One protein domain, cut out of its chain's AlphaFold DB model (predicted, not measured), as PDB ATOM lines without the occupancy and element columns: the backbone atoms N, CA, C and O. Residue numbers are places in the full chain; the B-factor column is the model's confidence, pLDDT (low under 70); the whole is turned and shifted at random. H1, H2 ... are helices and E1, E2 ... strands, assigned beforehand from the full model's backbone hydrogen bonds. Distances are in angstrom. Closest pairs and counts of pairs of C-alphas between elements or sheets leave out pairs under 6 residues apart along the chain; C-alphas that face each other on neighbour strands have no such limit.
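What this domain is: This is residues 6 to 106 of the 234 residues of the protein "DUF4130 domain-containing protein" of Synergistales bacterium (UniProt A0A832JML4). H3 and H4, side by side and running opposite ways, make the core of a small cluster of mostly crossed helices; H5, the longest helix, crosses H3 at 80 degrees on one side and runs on past it with residues 101 to 106, while the hairpin of H1 and the short H2 covers another side. The one named strand, E1, lies at the edge of the model, beyond the first residues of H1. The printed part has 101 residues, with five named helices and one named strand in the order E1, H1, H2, H3, H4, H5; there is no sheet, and the class is mostly helix. The whole is compact, with a radius of gyration of the C-alphas of 13.1 A and spans of 39 by 37 by 24 A.

Where its parts are: H5, residues 87 to 106, has 20 residues and measures 29.5 A from first to last C-alpha; it runs from C-alpha 87 at (180.341, 253.513, 174.765) to C-alpha 106 at (188.743, 237.001, 151.819). H3 is residues 46 to 56, 15.4 A long, and H4 is residues 63 to 76, 19.7 A long. H1 is residues 17 to 32, 21.8 A long, and begins with C-alpha 17 at (199.178, 247.148, 162.406). H2 is short, residues 38 to 43, 9.5 A. E1 is residues 11 to 13, 6.5 A, with C-alpha 11 at (203.468, 254.018, 147.260).

How they stand to each other: H5 touches H3 with residues 92 to 100 alone; the closest C-alphas are those of Tyr 55 and Ser 96, 4.5 A apart, and the two lines are about perpendicular, at 80 degrees. H3 and H4 are the hub, touching three helices each. They form a helical hairpin, at a shallow tilt of 23 degrees, opposite ways; their closest C-alphas, those of Val 56 and Phe 63, are 6.1 A apart. H4 touches H5 with residues 66 to 70 alone, and H5 touches H4 with residues 88 to 89 alone, at a steep tilt of 57 degrees, opposite ways; the C-alphas of Phe 70 and Ile 88 come closest, at 6.8 A. H1 touches H3 with residues 17 to 21 alone, at a steep tilt of 53 degrees, the same way, and the closest C-alphas, those of Pro 17 and Tyr 53, are 5.7 A apart. H1 and H4 are close but not clearly touching, with the C-alphas of Val 28 and Glu 64 at 6.8 A. H1 and H2 touch and form a second helical hairpin, at a steep tilt of 39 degrees, opposite ways, the C-alphas of Ala 22 and Thr 38 being closest at 5.9 A. H2 only just touches H4, with 3 pairs of C-alphas within 8 A, the closest those of Leu 40 and Leu 71 at 6.4 A. H5 is apart from H1 and from H2. E1 pairs with no named strand; its closest C-alpha to H1 is that of Phe 13, 7.4 A from the C-alpha of Phe 20. In H1, H3 and H4 every O i to N i+4 pair is within hydrogen-bond range; in H5 15 of 16 are, and in H2 0 of 2, where 3 of 3 O i to N i+3 pairs are within range.

The domain as a whole: The two C-alphas farthest apart are those of Gly 11 and Leu 85, at 39.6 A. The printed part runs from residue 6 to 106 with no cut. No link is long: those from E1 to H1, H1 to H2 and H2 to H3 are tight, and those from H3 to H4 and H4 to H5 are short. The mean pLDDT of the printed part is 87.3, and residues 6 to 9 are under 70.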
ATOM      1  N   SER A   6     192.361 259.737 148.234       49.91
ATOM      2  CA  SER A   6     193.125 260.608 149.138       49.91
ATOM      3  C   SER A   6     193.271 260.079 150.575       49.91
ATOM      4  O   SER A   6     194.114 260.565 151.337       49.91
ATOM      5  N   SER A   7     192.496 259.061 150.971       56.94
ATOM      6  CA  SER A   7     192.557 258.500 152.324       56.94
ATOM      7  C   SER A   7     193.690 257.498 152.568       56.94
ATOM      8  O   SER A   7     193.930 257.111 153.718       56.94
ATOM      9  N   TYR A   8     194.428 257.097 151.531       65.44
ATOM     10  CA  TYR A   8     195.398 256.010 151.626       65.44
ATOM     11  C   TYR A   8     196.799 256.420 151.176       65.44
ATOM     12  O   TYR A   8     196.946 257.140 150.193       65.44
ATOM     13  N   PRO A   9     197.857 255.959 151.870       66.88
ATOM     14  CA  PRO A   9     199.217 256.246 151.448       66.88
ATOM     15  C   PRO A   9     199.518 255.462 150.169       66.88
ATOM     16  O   PRO A   9     199.772 254.257 150.222       66.88
ATOM     17  N   LEU A  10     199.483 256.136 149.020       80.69
ATOM     18  CA  LEU A  10     200.020 255.583 147.780       80.69
ATOM     19  C   LEU A  10     201.538 255.398 147.902       80.69
ATOM     20  O   LEU A  10     202.235 256.147 148.590       80.69
ATOM     21  N   GLY A  11     202.060 254.387 147.213       84.62
ATOM     22  CA  GLY A  11     203.468 254.018 147.260       84.62
ATOM     23  C   GLY A  11     203.787 252.993 148.346       84.62
ATOM     24  O   GLY A  11     202.956 252.167 148.726       84.62
ATOM     25  N   ARG A  12     205.048 252.979 148.792       85.25
ATOM     26  CA  ARG A  12     205.542 251.964 149.733       85.25
ATOM     27  C   ARG A  12     204.888 252.130 151.097       85.25
ATOM     28  O   ARG A  12     204.905 253.219 151.663       85.25
ATOM     29  N   PHE A  13     204.403 251.030 151.654       84.50
ATOM     30  CA  PHE A  13     203.843 251.012 152.999       84.50
ATOM     31  C   PHE A  13     204.201 249.714 153.723       84.50
ATOM     32  O   PHE A  13     204.635 248.741 153.112       84.50
ATOM     33  N   GLU A  14     204.021 249.713 155.039       85.38
ATOM     34  CA  GLU A  14     204.189 248.532 155.874       85.38
ATOM     35  C   GLU A  14     202.799 248.103 156.372       85.38
ATOM     36  O   GLU A  14     202.159 248.852 157.116       85.38
ATOM     37  N   PRO A  15     202.282 246.940 155.934       81.00
ATOM     38  CA  PRO A  15     200.898 246.543 156.184       81.00
ATOM     39  C   PRO A  15     200.651 246.070 157.620       81.00
ATOM     40  O   PRO A  15     199.499 245.824 157.987       81.00
ATOM     41  N   SER A  16     201.702 245.899 158.431       86.88
ATOM     42  CA  SER A  16     201.541 245.512 159.829       86.88
ATOM     43  C   SER A  16     200.826 246.604 160.653       86.88
ATOM     44  O   SER A  16     200.941 247.795 160.353       86.88
ATOM     45  N   PRO A  17     200.083 246.225 161.717       91.25
ATOM     46  CA  PRO A  17     199.178 247.148 162.406       91.25
ATOM     47  C   PRO A  17     199.820 248.437 162.930       91.25
ATOM     48  O   PRO A  17     199.270 249.516 162.731       91.25
ATOM     49  N   ARG A  18     200.984 248.351 163.592       91.56
ATOM     50  CA  ARG A  18     201.633 249.525 164.207       91.56
ATOM     51  C   ARG A  18     202.132 250.530 163.159       91.56
ATOM     52  O   ARG A  18     201.751 251.691 163.270       91.56
ATOM     53  N   PRO A  19     202.939 250.148 162.151       90.12
ATOM     54  CA  PRO A  19     203.384 251.086 161.119       90.12
ATOM     55  C   PRO A  19     202.233 251.711 160.332       90.12
ATOM     56  O   PRO A  19     202.257 252.918 160.087       90.12
ATOM     57  N   PHE A  20     201.203 250.921 160.007       90.06
ATOM     58  CA  PHE A  20     200.001 251.427 159.350       90.06
ATOM     59  C   PHE A  20     199.289 252.477 160.212       90.06
ATOM     60  O   PHE A  20     199.041 253.589 159.750       90.06
ATOM     61  N   LEU A  21     199.015 252.162 161.485       91.25
ATOM     62  CA  LEU A  21     198.386 253.100 162.416       91.25
ATOM     63  C   LEU A  21     199.237 254.352 162.632       91.25
ATOM     64  O   LEU A  21     198.694 255.445 162.690       91.25
ATOM     65  N   ALA A  22     200.563 254.229 162.705       90.38
ATOM     66  CA  ALA A  22     201.445 255.384 162.838       90.38
ATOM     67  C   ALA A  22     201.355 256.317 161.617       90.38
ATOM     68  O   ALA A  22     201.325 257.534 161.776       90.38
ATOM     69  N   ALA A  23     201.294 255.764 160.400       87.44
ATOM     70  CA  ALA A  23     201.096 256.554 159.183       87.44
ATOM     71  C   ALA A  23     199.717 257.228 159.155       87.44
ATOM     72  O   ALA A  23     199.623 258.415 158.849       87.44
ATOM     73  N   PHE A  24     198.672 256.491 159.536       87.56
ATOM     74  CA  PHE A  24     197.318 257.016 159.680       87.56
ATOM     75  C   PHE A  24     197.255 258.175 160.687       87.56
ATOM     76  O   PHE A  24     196.779 259.251 160.345       87.56
ATOM     77  N   LEU A  25     197.798 257.999 161.895       88.19
ATOM     78  CA  LEU A  25     197.761 259.021 162.943       88.19
ATOM     79  C   LEU A  25     198.518 260.288 162.545       88.19
ATOM     80  O   LEU A  25     198.012 261.375 162.794       88.19
ATOM     81  N   ARG A  26     199.665 260.173 161.861       87.00
ATOM     82  CA  ARG A  26     200.369 261.344 161.310       87.00
ATOM     83  C   ARG A  26     199.504 262.131 160.328       87.00
ATOM     84  O   ARG A  26     199.477 263.353 160.379       87.00
ATOM     85  N   ARG A  27     198.772 261.443 159.445       83.81
ATOM     86  CA  ARG A  27     197.828 262.095 158.524       83.81
ATOM     87  C   ARG A  27     196.698 262.784 159.291       83.81
ATOM     88  O   ARG A  27     196.379 263.928 158.993       83.81
ATOM     89  N   VAL A  28     196.116 262.110 160.281       83.88
ATOM     90  CA  VAL A  28     195.028 262.663 161.102       83.88
ATOM     91  C   VAL A  28     195.481 263.901 161.881       83.88
ATOM     92  O   VAL A  28     194.769 264.900 161.885       83.88
ATOM     93  N   GLN A  29     196.676 263.881 162.474       83.38
ATOM     94  CA  GLN A  29     197.272 265.041 163.151       83.38
ATOM     95  C   GLN A  29     197.398 266.246 162.216       83.38
ATOM     96  O   GLN A  29     197.005 267.348 162.587       83.38
ATOM     97  N   LEU A  30     197.902 266.035 160.995       80.31
ATOM     98  CA  LEU A  30     198.042 267.098 159.997       80.31
ATOM     99  C   LEU A  30     196.691 267.698 159.588       80.31
ATOM    100  O   LEU A  30     196.612 268.896 159.340       80.31
ATOM    101  N   LEU A  31     195.640 266.877 159.512       79.81
ATOM    102  CA  LEU A  31     194.300 267.321 159.121       79.81
ATOM    103  C   LEU A  31     193.555 268.042 160.251       79.81
ATOM    104  O   LEU A  31     192.798 268.970 159.980       79.81
ATOM    105  N   LEU A  32     193.745 267.606 161.497       79.62
ATOM    106  CA  LEU A  32     192.981 268.088 162.654       79.62
ATOM    107  C   LEU A  32     193.754 269.059 163.556       79.62
ATOM    108  O   LEU A  32     193.177 269.563 164.514       79.62
ATOM    109  N   PHE A  33     195.030 269.333 163.263       75.12
ATOM    110  CA  PHE A  33     195.919 270.172 164.082       75.12
ATOM    111  C   PHE A  33     196.007 269.722 165.557       75.12
ATOM    112  O   PHE A  33     196.134 270.541 166.466       75.12
ATOM    113  N   GLU A  34     195.929 268.412 165.801       70.38
ATOM    114  CA  GLU A  34     196.020 267.801 167.137       70.38
ATOM    115  C   GLU A  34     197.483 267.546 167.560       70.38
ATOM    116  O   GLU A  34     198.382 267.455 166.721       70.38
ATOM    117  N   GLU A  35     197.717 267.391 168.871       73.06
ATOM    118  CA  GLU A  35     199.027 267.024 169.443       73.06
ATOM    119  C   GLU A  35     199.554 265.679 168.905       73.06
ATOM    120  O   GLU A  35     198.809 264.873 168.343       73.06
ATOM    121  N   ASP A  36     200.844 265.382 169.115       74.06
ATOM    122  CA  ASP A  36     201.441 264.129 168.645       74.06
ATOM    123  C   ASP A  36     200.895 262.874 169.369       74.06
ATOM    124  O   ASP A  36     201.430 262.371 170.354       74.06
ATOM    125  N   LEU A  37     199.820 262.323 168.815       76.19
ATOM    126  CA  LEU A  37     199.218 261.029 169.144       76.19
ATOM    127  C   LEU A  37     200.069 259.789 168.796       76.19
ATOM    128  O   LEU A  37     199.696 258.685 169.202       76.19
ATOM    129  N   THR A  38     201.175 259.900 168.047       80.56
ATOM    130  CA  THR A  38     201.972 258.710 167.686       80.56
ATOM    131  C   THR A  38     202.700 258.118 168.889       80.56
ATOM    132  O   THR A  38     202.839 256.894 168.963       80.56
ATOM    133  N   GLY A  39     203.060 258.948 169.875       82.25
ATOM    134  CA  GLY A  39     203.576 258.491 171.166       82.25
ATOM    135  C   GLY A  39     202.596 257.554 171.881       82.25
ATOM    136  O   GLY A  39     202.990 256.477 172.328       82.25
ATOM    137  N   LEU A  40     201.297 257.874 171.858       84.00
ATOM    138  CA  LEU A  40     200.248 257.073 172.509       84.00
ATOM    139  C   LEU A  40     200.121 255.670 171.912       84.00
ATOM    140  O   LEU A  40     199.849 254.704 172.621       84.00
ATOM    141  N   LEU A  41     200.357 255.526 170.604       89.06
ATOM    142  CA  LEU A  41     200.331 254.218 169.953       89.06
ATOM    143  C   LEU A  41     201.398 253.278 170.532       89.06
ATOM    144  O   LEU A  41     201.169 252.068 170.606       89.06
ATOM    145  N   SER A  42     202.566 253.800 170.921       86.44
ATOM    146  CA  SER A  42     203.667 252.996 171.470       86.44
ATOM    147  C   SER A  42     203.316 252.358 172.817       86.44
ATOM    148  O   SER A  42     203.670 251.202 173.046       86.44
ATOM    149  N   GLU A  43     202.519 253.053 173.626       86.75
ATOM    150  CA  GLU A  43     202.097 252.645 174.970       86.75
ATOM    151  C   GLU A  43     200.948 251.625 174.952       86.75
ATOM    152  O   GLU A  43     200.735 250.897 175.922       86.75
ATOM    153  N   LEU A  44     200.212 251.527 173.837       90.00
ATOM    154  CA  LEU A  44     199.073 250.620 173.738       90.00
ATOM    155  C   LEU A  44     199.479 249.136 173.828       90.00
ATOM    156  O   LEU A  44     200.402 248.695 173.121       90.00
ATOM    157  N   PRO A  45     198.718 248.313 174.579       91.12
ATOM    158  CA  PRO A  45     198.882 246.868 174.555       91.12
ATOM    159  C   PRO A  45     198.550 246.311 173.165       91.12
ATOM    160  O   PRO A  45     197.740 246.864 172.416       91.12
ATOM    161  N   ARG A  46     199.157 245.168 172.818       91.38
ATOM    162  CA  ARG A  46     199.003 244.526 171.497       91.38
ATOM    163  C   ARG A  46     197.539 244.344 171.092       91.38
ATOM    164  O   ARG A  46     197.210 244.547 169.927       91.38
ATOM    165  N   GLU A  47     196.686 243.956 172.033       91.00
ATOM    166  CA  GLU A  47     195.260 243.752 171.775       91.00
ATOM    167  C   GLU A  47     194.551 245.056 171.391       91.00
ATOM    168  O   GLU A  47     193.808 245.076 170.412       91.00
ATOM    169  N   ALA A  48     194.835 246.165 172.080       92.62
ATOM    170  CA  ALA A  48     194.256 247.467 171.752       92.62
ATOM    171  C   ALA A  48     194.721 247.970 170.381       92.62
ATOM    172  O   ALA A  48     193.914 248.491 169.616       92.62
ATOM    173  N   VAL A  49     195.995 247.754 170.033       94.50
ATOM    174  CA  VAL A  49     196.522 248.057 168.692       94.50
ATOM    175  C   VAL A  49     195.775 247.264 167.621       94.50
ATOM    176  O   VAL A  49     195.392 247.819 166.596       94.50
ATOM    177  N   ASP A  50     195.560 245.969 167.844       94.00
ATOM    178  CA  ASP A  50     194.863 245.102 166.896       94.00
ATOM    179  C   ASP A  50     193.375 245.470 166.758       94.00
ATOM    180  O   ASP A  50     192.827 245.452 165.653       94.00
ATOM    181  N   VAL A  51     192.728 245.851 167.862       94.62
ATOM    182  CA  VAL A  51     191.354 246.367 167.871       94.62
ATOM    183  C   VAL A  51     191.260 247.670 167.077       94.62
ATOM    184  O   VAL A  51     190.462 247.736 166.139       94.62
ATOM    185  N   LEU A  52     192.107 248.653 167.400       94.75
ATOM    186  CA  LEU A  52     192.141 249.968 166.764       94.75
ATOM    187  C   LEU A  52     192.478 249.877 165.274       94.75
ATOM    188  O   LEU A  52     191.827 250.523 164.462       94.75
ATOM    189  N   TYR A  53     193.447 249.038 164.897       95.44
ATOM    190  CA  TYR A  53     193.826 248.819 163.500       95.44
ATOM    191  C   TYR A  53     192.630 248.385 162.657       95.44
ATOM    192  O   TYR A  53     192.314 249.019 161.657       95.44
ATOM    193  N   HIS A  54     191.919 247.344 163.085       96.25
ATOM    194  CA  HIS A  54     190.756 246.867 162.342       96.25
ATOM    195  C   HIS A  54     189.569 247.832 162.416       96.25
ATOM    196  O   HIS A  54     188.772 247.847 161.488       96.25
ATOM    197  N   TYR A  55     189.448 248.633 163.478       95.62
ATOM    198  CA  TYR A  55     188.451 249.699 163.534       95.62
ATOM    199  C   TYR A  55     188.734 250.795 162.500       95.62
ATOM    200  O   TYR A  55     187.847 251.148 161.744       95.62
ATOM    201  N   VAL A  56     189.975 251.277 162.389       94.19
ATOM    202  CA  VAL A  56     190.350 252.296 161.392       94.19
ATOM    203  C   VAL A  56     190.078 251.816 159.962       94.19
ATOM    204  O   VAL A  56     189.626 252.585 159.121       94.19
ATOM    205  N   LEU A  57     190.278 250.524 159.689       94.25
ATOM    206  CA  LEU A  57     189.959 249.909 158.395       94.25
ATOM    207  C   LEU A  57     188.451 249.781 158.108       94.25
ATOM    208  O   LEU A  57     188.075 249.343 157.017       94.25
ATOM    209  N   SER A  58     187.575 250.105 159.062       94.44
ATOM    210  CA  SER A  58     186.135 250.064 158.826       94.44
ATOM    211  C   SER A  58     185.639 251.224 157.969       94.44
ATOM    212  O   SER A  58     184.593 251.068 157.346       94.44
ATOM    213  N   GLU A  59     186.360 252.354 157.952       88.50
ATOM    214  CA  GLU A  59     185.929 253.607 157.310       88.50
ATOM    215  C   GLU A  59     184.509 254.028 157.741       88.50
ATOM    216  O   GLU A  59     183.707 254.501 156.938       88.50
ATOM    217  N   GLU A  60     184.165 253.792 159.012       89.75
ATOM    218  CA  GLU A  60     182.891 254.270 159.563       89.75
ATOM    219  C   GLU A  60     182.920 255.796 159.664       89.75
ATOM    220  O   GLU A  60     183.980 256.399 159.785       89.75
ATOM    221  N   GLU A  61     181.762 256.444 159.652       87.81
ATOM    222  CA  GLU A  61     181.710 257.898 159.798       87.81
ATOM    223  C   GLU A  61     182.405 258.350 161.098       87.81
ATOM    224  O   GLU A  61     182.172 257.781 162.170       87.81
ATOM    225  N   ASN A  62     183.259 259.376 161.004       87.31
ATOM    226  CA  ASN A  62     184.058 259.917 162.110       87.31
ATOM    227  C   ASN A  62     185.051 258.921 162.749       87.31
ATOM    228  O   ASN A  62     185.432 259.095 163.913       87.31
ATOM    229  N   PHE A  63     185.484 257.879 162.028       88.75
ATOM    230  CA  PHE A  63     186.435 256.892 162.552       88.75
ATOM    231  C   PHE A  63     187.758 257.516 163.021       88.75
ATOM    232  O   PHE A  63     188.348 257.015 163.979       88.75
ATOM    233  N   GLU A  64     188.204 258.624 162.418       88.94
ATOM    234  CA  GLU A  64     189.369 259.384 162.876       88.94
ATOM    235  C   GLU A  64     189.152 259.930 164.289       88.94
ATOM    236  O   GLU A  64     189.971 259.693 165.177       88.94
ATOM    237  N   MET A  65     188.015 260.585 164.537       89.00
ATOM    238  CA  MET A  65     187.685 261.153 165.849       89.00
ATOM    239  C   MET A  65     187.533 260.072 166.916       89.00
ATOM    240  O   MET A  65     188.015 260.228 168.039       89.00
ATOM    241  N   VAL A  66     186.909 258.945 166.568       91.25
ATOM    242  CA  VAL A  66     186.773 257.810 167.488       91.25
ATOM    243  C   VAL A  66     188.133 257.167 167.770       91.25
ATOM    244  O   VAL A  66     188.399 256.804 168.914       91.25
ATOM    245  N   ALA A  67     189.026 257.073 166.778       91.19
ATOM    246  CA  ALA A  67     190.389 256.585 166.978       91.19
ATOM    247  C   ALA A  67     191.184 257.486 167.940       91.19
ATOM    248  O   ALA A  67     191.862 256.978 168.834       91.19
ATOM    249  N   ILE A  68     191.053 258.811 167.816       89.88
ATOM    250  CA  ILE A  68     191.655 259.771 168.756       89.88
ATOM    251  C   ILE A  68     191.075 259.585 170.158       89.88
ATOM    252  O   ILE A  68     191.825 259.494 171.128       89.88
ATOM    253  N   ALA A  69     189.749 259.510 170.279       90.31
ATOM    254  CA  ALA A  69     189.086 259.342 171.566       90.31
ATOM    255  C   ALA A  69     189.478 258.016 172.240       90.31
ATOM    256  O   ALA A  69     189.707 257.983 173.447       90.31
ATOM    257  N   PHE A  70     189.644 256.944 171.462       91.75
ATOM    258  CA  PHE A  70     190.157 255.661 171.934       91.75
ATOM    259  C   PHE A  70     191.592 255.775 172.471       91.75
ATOM    260  O   PHE A  70     191.886 255.241 173.540       91.75
ATOM    261  N   LEU A  71     192.481 256.494 171.776       90.75
ATOM    262  CA  LEU A  71     193.852 256.738 172.245       90.75
ATOM    263  C   LEU A  71     193.884 257.593 173.520       90.75
ATOM    264  O   LEU A  71     194.621 257.275 174.453       90.75
ATOM    265  N   LYS A  72     193.060 258.647 173.587       88.62
ATOM    266  CA  LYS A  72     192.929 259.500 174.778       88.62
ATOM    267  C   LYS A  72     192.401 258.693 175.972       88.62
ATOM    268  O   LYS A  72     192.999 258.777 177.041       88.62
ATOM    269  N   LEU A  73     191.380 257.850 175.767       89.06
ATOM    270  CA  LEU A  73     190.839 256.928 176.776       89.06
ATOM    271  C   LEU A  73     191.907 255.958 177.291       89.06
ATOM    272  O   LEU A  73     192.038 255.776 178.498       89.06
ATOM    273  N   ALA A  74     192.686 255.358 176.388       88.75
ATOM    274  CA  ALA A  74     193.735 254.419 176.766       88.75
ATOM    275  C   ALA A  74     194.814 255.058 177.655       88.75
ATOM    276  O   ALA A  74     195.365 254.375 178.514       88.75
ATOM    277  N   ARG A  75     195.085 256.359 177.479       87.00
ATOM    278  CA  ARG A  75     196.009 257.122 178.330       87.00
ATOM    279  C   ARG A  75     195.379 257.534 179.660       87.00
ATOM    280  O   ARG A  75     196.012 257.384 180.699       87.00
ATOM    281  N   SER A  76     194.176 258.111 179.639       89.06
ATOM    282  CA  SER A  76     193.564 258.698 180.839       89.06
ATOM    283  C   SER A  76     192.977 257.651 181.781       89.06
ATOM    284  O   SER A  76     193.066 257.791 182.997       89.06
ATOM    285  N   GLU A  77     192.366 256.603 181.229       89.12
ATOM    286  CA  GLU A  77     191.630 255.587 181.979       89.12
ATOM    287  C   GLU A  77     191.936 254.182 181.424       89.12
ATOM    288  O   GLU A  77     191.038 253.496 180.928       89.12
ATOM    289  N   PRO A  78     193.191 253.698 181.520       86.06
ATOM    290  CA  PRO A  78     193.601 252.415 180.937       86.06
ATOM    291  C   PRO A  78     192.801 251.220 181.472       86.06
ATOM    292  O   PRO A  78     192.646 250.226 180.775       86.06
ATOM    293  N   HIS A  79     192.251 251.319 182.685       85.06
ATOM    294  CA  HIS A  79     191.390 250.297 183.289       85.06
ATOM    295  C   HIS A  79     189.999 250.191 182.634       85.06
ATOM    296  O   HIS A  79     189.316 249.191 182.832       85.06
ATOM    297  N   ARG A  80     189.573 251.210 181.870       85.56
ATOM    298  CA  ARG A  80     188.337 251.204 181.066       85.56
ATOM    299  C   ARG A  80     188.568 250.762 179.626       85.56
ATOM    300  O   ARG A  80     187.616 250.458 178.907       85.56
ATOM    301  N   LEU A  81     189.825 250.711 179.186       83.25
ATOM    302  CA  LEU A  81     190.184 249.980 177.981       83.25
ATOM    303  C   LEU A  81     189.758 248.525 178.212       83.25
ATOM    304  O   LEU A  81     190.037 247.971 179.268       83.25
ATOM    305  N   PHE A  82     189.063 247.911 177.259       84.12
ATOM    306  CA  PHE A  82     188.473 246.573 177.416       84.12
ATOM    307  C   PHE A  82     187.136 246.482 178.158       84.12
ATOM    308  O   PHE A  82     186.562 245.396 178.165       84.12
ATOM    309  N   ASP A  83     186.577 247.587 178.667       87.25
ATOM    310  CA  ASP A  83     185.224 247.593 179.236       87.25
ATOM    311  C   ASP A  83     184.150 247.555 178.124       87.25
ATOM    312  O   ASP A  83     183.983 248.541 177.396       87.25
ATOM    313  N   PRO A  84     183.380 246.457 177.980       80.75
ATOM    314  CA  PRO A  84     182.340 246.349 176.958       80.75
ATOM    315  C   PRO A  84     181.193 247.352 177.140       80.75
ATOM    316  O   PRO A  84     180.482 247.624 176.174       80.75
ATOM    317  N   LEU A  85     181.000 247.880 178.354       84.69
ATOM    318  CA  LEU A  85     179.960 248.857 178.677       84.69
ATOM    319  C   LEU A  85     180.389 250.293 178.350       84.69
ATOM    320  O   LEU A  85     179.542 251.185 178.257       84.69
ATOM    321  N   HIS A  86     181.682 250.536 178.126       87.00
ATOM    322  CA  HIS A  86     182.159 251.849 177.728       87.00
ATOM    323  C   HIS A  86     181.766 252.141 176.273       87.00
ATOM    324  O   HIS A  86     182.238 251.486 175.342       87.00
ATOM    325  N   HIS A  87     180.944 253.171 176.063       80.56
ATOM    326  CA  HIS A  87     180.341 253.513 174.765       80.56
ATOM    327  C   HIS A  87     181.343 253.626 173.595       80.56
ATOM    328  O   HIS A  87     181.039 253.195 172.484       80.56
ATOM    329  N   ILE A  88     182.554 254.147 173.837       80.62
ATOM    330  CA  ILE A  88     183.629 254.188 172.825       80.62
ATOM    331  C   ILE A  88     184.188 252.785 172.561       80.62
ATOM    332  O   ILE A  88     184.301 252.362 171.413       80.62
ATOM    333  N   PHE A  89     184.537 252.045 173.615       83.50
ATOM    334  CA  PHE A  89     185.252 250.780 173.482       83.50
ATOM    335  C   PHE A  89     184.358 249.683 172.891       83.50
ATOM    336  O   PHE A  89     184.770 248.997 171.953       83.50
ATOM    337  N   GLY A  90     183.121 249.557 173.382       85.88
ATOM    338  CA  GLY A  90     182.158 248.562 172.910       85.88
ATOM    339  C   GLY A  90     181.918 248.656 171.400       85.88
ATOM    340  O   GLY A  90     182.061 247.657 170.690       85.88
ATOM    341  N   ARG A  91     181.672 249.874 170.889       86.31
ATOM    342  CA  ARG A  91     181.484 250.122 169.450       86.31
ATOM    343  C   ARG A  91     182.742 249.800 168.642       86.31
ATOM    344  O   ARG A  91     182.655 249.120 167.619       86.31
ATOM    345  N   VAL A  92     183.911 250.254 169.099       92.69
ATOM    346  CA  VAL A  92     185.192 250.001 168.419       92.69
ATOM    347  C   VAL A  92     185.448 248.495 168.288       92.69
ATOM    348  O   VAL A  92     185.811 248.023 167.209       92.69
ATOM    349  N   VAL A  93     185.202 247.713 169.343       92.25
ATOM    350  CA  VAL A  93     185.372 246.251 169.314       92.25
ATOM    351  C   VAL A  93     184.377 245.564 168.393       92.25
ATOM    352  O   VAL A  93     184.761 244.652 167.654       92.25
ATOM    353  N   GLU A  94     183.107 245.958 168.426       92.50
ATOM    354  CA  GLU A  94     182.079 245.367 167.571       92.50
ATOM    355  C   GLU A  94     182.431 245.524 166.085       92.50
ATOM    356  O   GLU A  94     182.477 244.537 165.338       92.50
ATOM    357  N   VAL A  95     182.759 246.751 165.681       95.38
ATOM    358  CA  VAL A  95     183.148 247.082 164.308       95.38
ATOM    359  C   VAL A  95     184.454 246.374 163.937       95.38
ATOM    360  O   VAL A  95     184.521 245.703 162.906       95.38
ATOM    361  N   SER A  96     185.459 246.409 164.816       96.38
ATOM    362  CA  SER A  96     186.731 245.697 164.637       96.38
ATOM    363  C   SER A  96     186.524 244.199 164.359       96.38
ATOM    364  O   SER A  96     187.124 243.631 163.440       96.38
ATOM    365  N   ARG A  97     185.610 243.541 165.087       96.44
ATOM    366  CA  ARG A  97     185.243 242.132 164.848       96.44
ATOM    367  C   ARG A  97     184.593 241.929 163.480       96.44
ATOM    368  O   ARG A  97     184.861 240.914 162.834       96.44
ATOM    369  N   ALA A  98     183.747 242.852 163.025       97.00
ATOM    370  CA  ALA A  98     183.138 242.777 161.698       97.00
ATOM    371  C   ALA A  98     184.191 242.850 160.581       97.00
ATOM    372  O   ALA A  98     184.200 241.975 159.708       97.00
ATOM    373  N   VAL A  99     185.127 243.799 160.672       97.88
ATOM    374  CA  VAL A  99     186.239 243.956 159.720       97.88
ATOM    375  C   VAL A  99     187.131 242.712 159.705       97.88
ATOM    376  O   VAL A  99     187.414 242.160 158.640       97.88
ATOM    377  N   LYS A 100     187.505 242.186 160.880       97.19
ATOM    378  CA  LYS A 100     188.291 240.942 160.998       97.19
ATOM    379  C   LYS A 100     187.616 239.748 160.336       97.19
ATOM    380  O   LYS A 100     188.281 238.981 159.640       97.19
ATOM    381  N   ARG A 101     186.308 239.570 160.554       97.19
ATOM    382  CA  ARG A 101     185.541 238.472 159.942       97.19
ATOM    383  C   ARG A 101     185.555 238.570 158.423       97.19
ATOM    384  O   ARG A 101     185.717 237.550 157.758       97.19
ATOM    385  N   GLU A 102     185.406 239.772 157.878       97.38
ATOM    386  CA  GLU A 102     185.477 239.975 156.437       97.38
ATOM    387  C   GLU A 102     186.882 239.710 155.884       97.38
ATOM    388  O   GLU A 102     187.022 238.932 154.941       97.38
ATOM    389  N   ALA A 103     187.924 240.253 156.517       97.56
ATOM    390  CA  ALA A 103     189.306 239.973 156.136       97.56
ATOM    391  C   ALA A 103     189.597 238.463 156.165       97.56
ATOM    392  O   ALA A 103     190.220 237.928 155.253       97.56
ATOM    393  N   HIS A 104     189.118 237.748 157.190       96.88
ATOM    394  CA  HIS A 104     189.259 236.295 157.289       96.88
ATOM    395  C   HIS A 104     188.542 235.550 156.157       96.88
ATOM    396  O   HIS A 104     189.090 234.589 155.625       96.88
ATOM    397  N   ARG A 105     187.344 235.991 155.753       96.62
ATOM    398  CA  ARG A 105     186.634 235.414 154.600       96.62
ATOM    399  C   ARG A 105     187.439 235.574 153.314       96.62
ATOM    400  O   ARG A 105     187.664 234.585 152.625       96.62
ATOM    401  N   PHE A 106     187.953 236.771 153.032       97.69
ATOM    402  CA  PHE A 106     188.743 237.001 151.819       97.69
ATOM    403  C   PHE A 106     190.070 236.241 151.789       97.69
ATOM    404  O   PHE A 106     190.496 235.841 150.712       97.69
TER     405      PHE A 106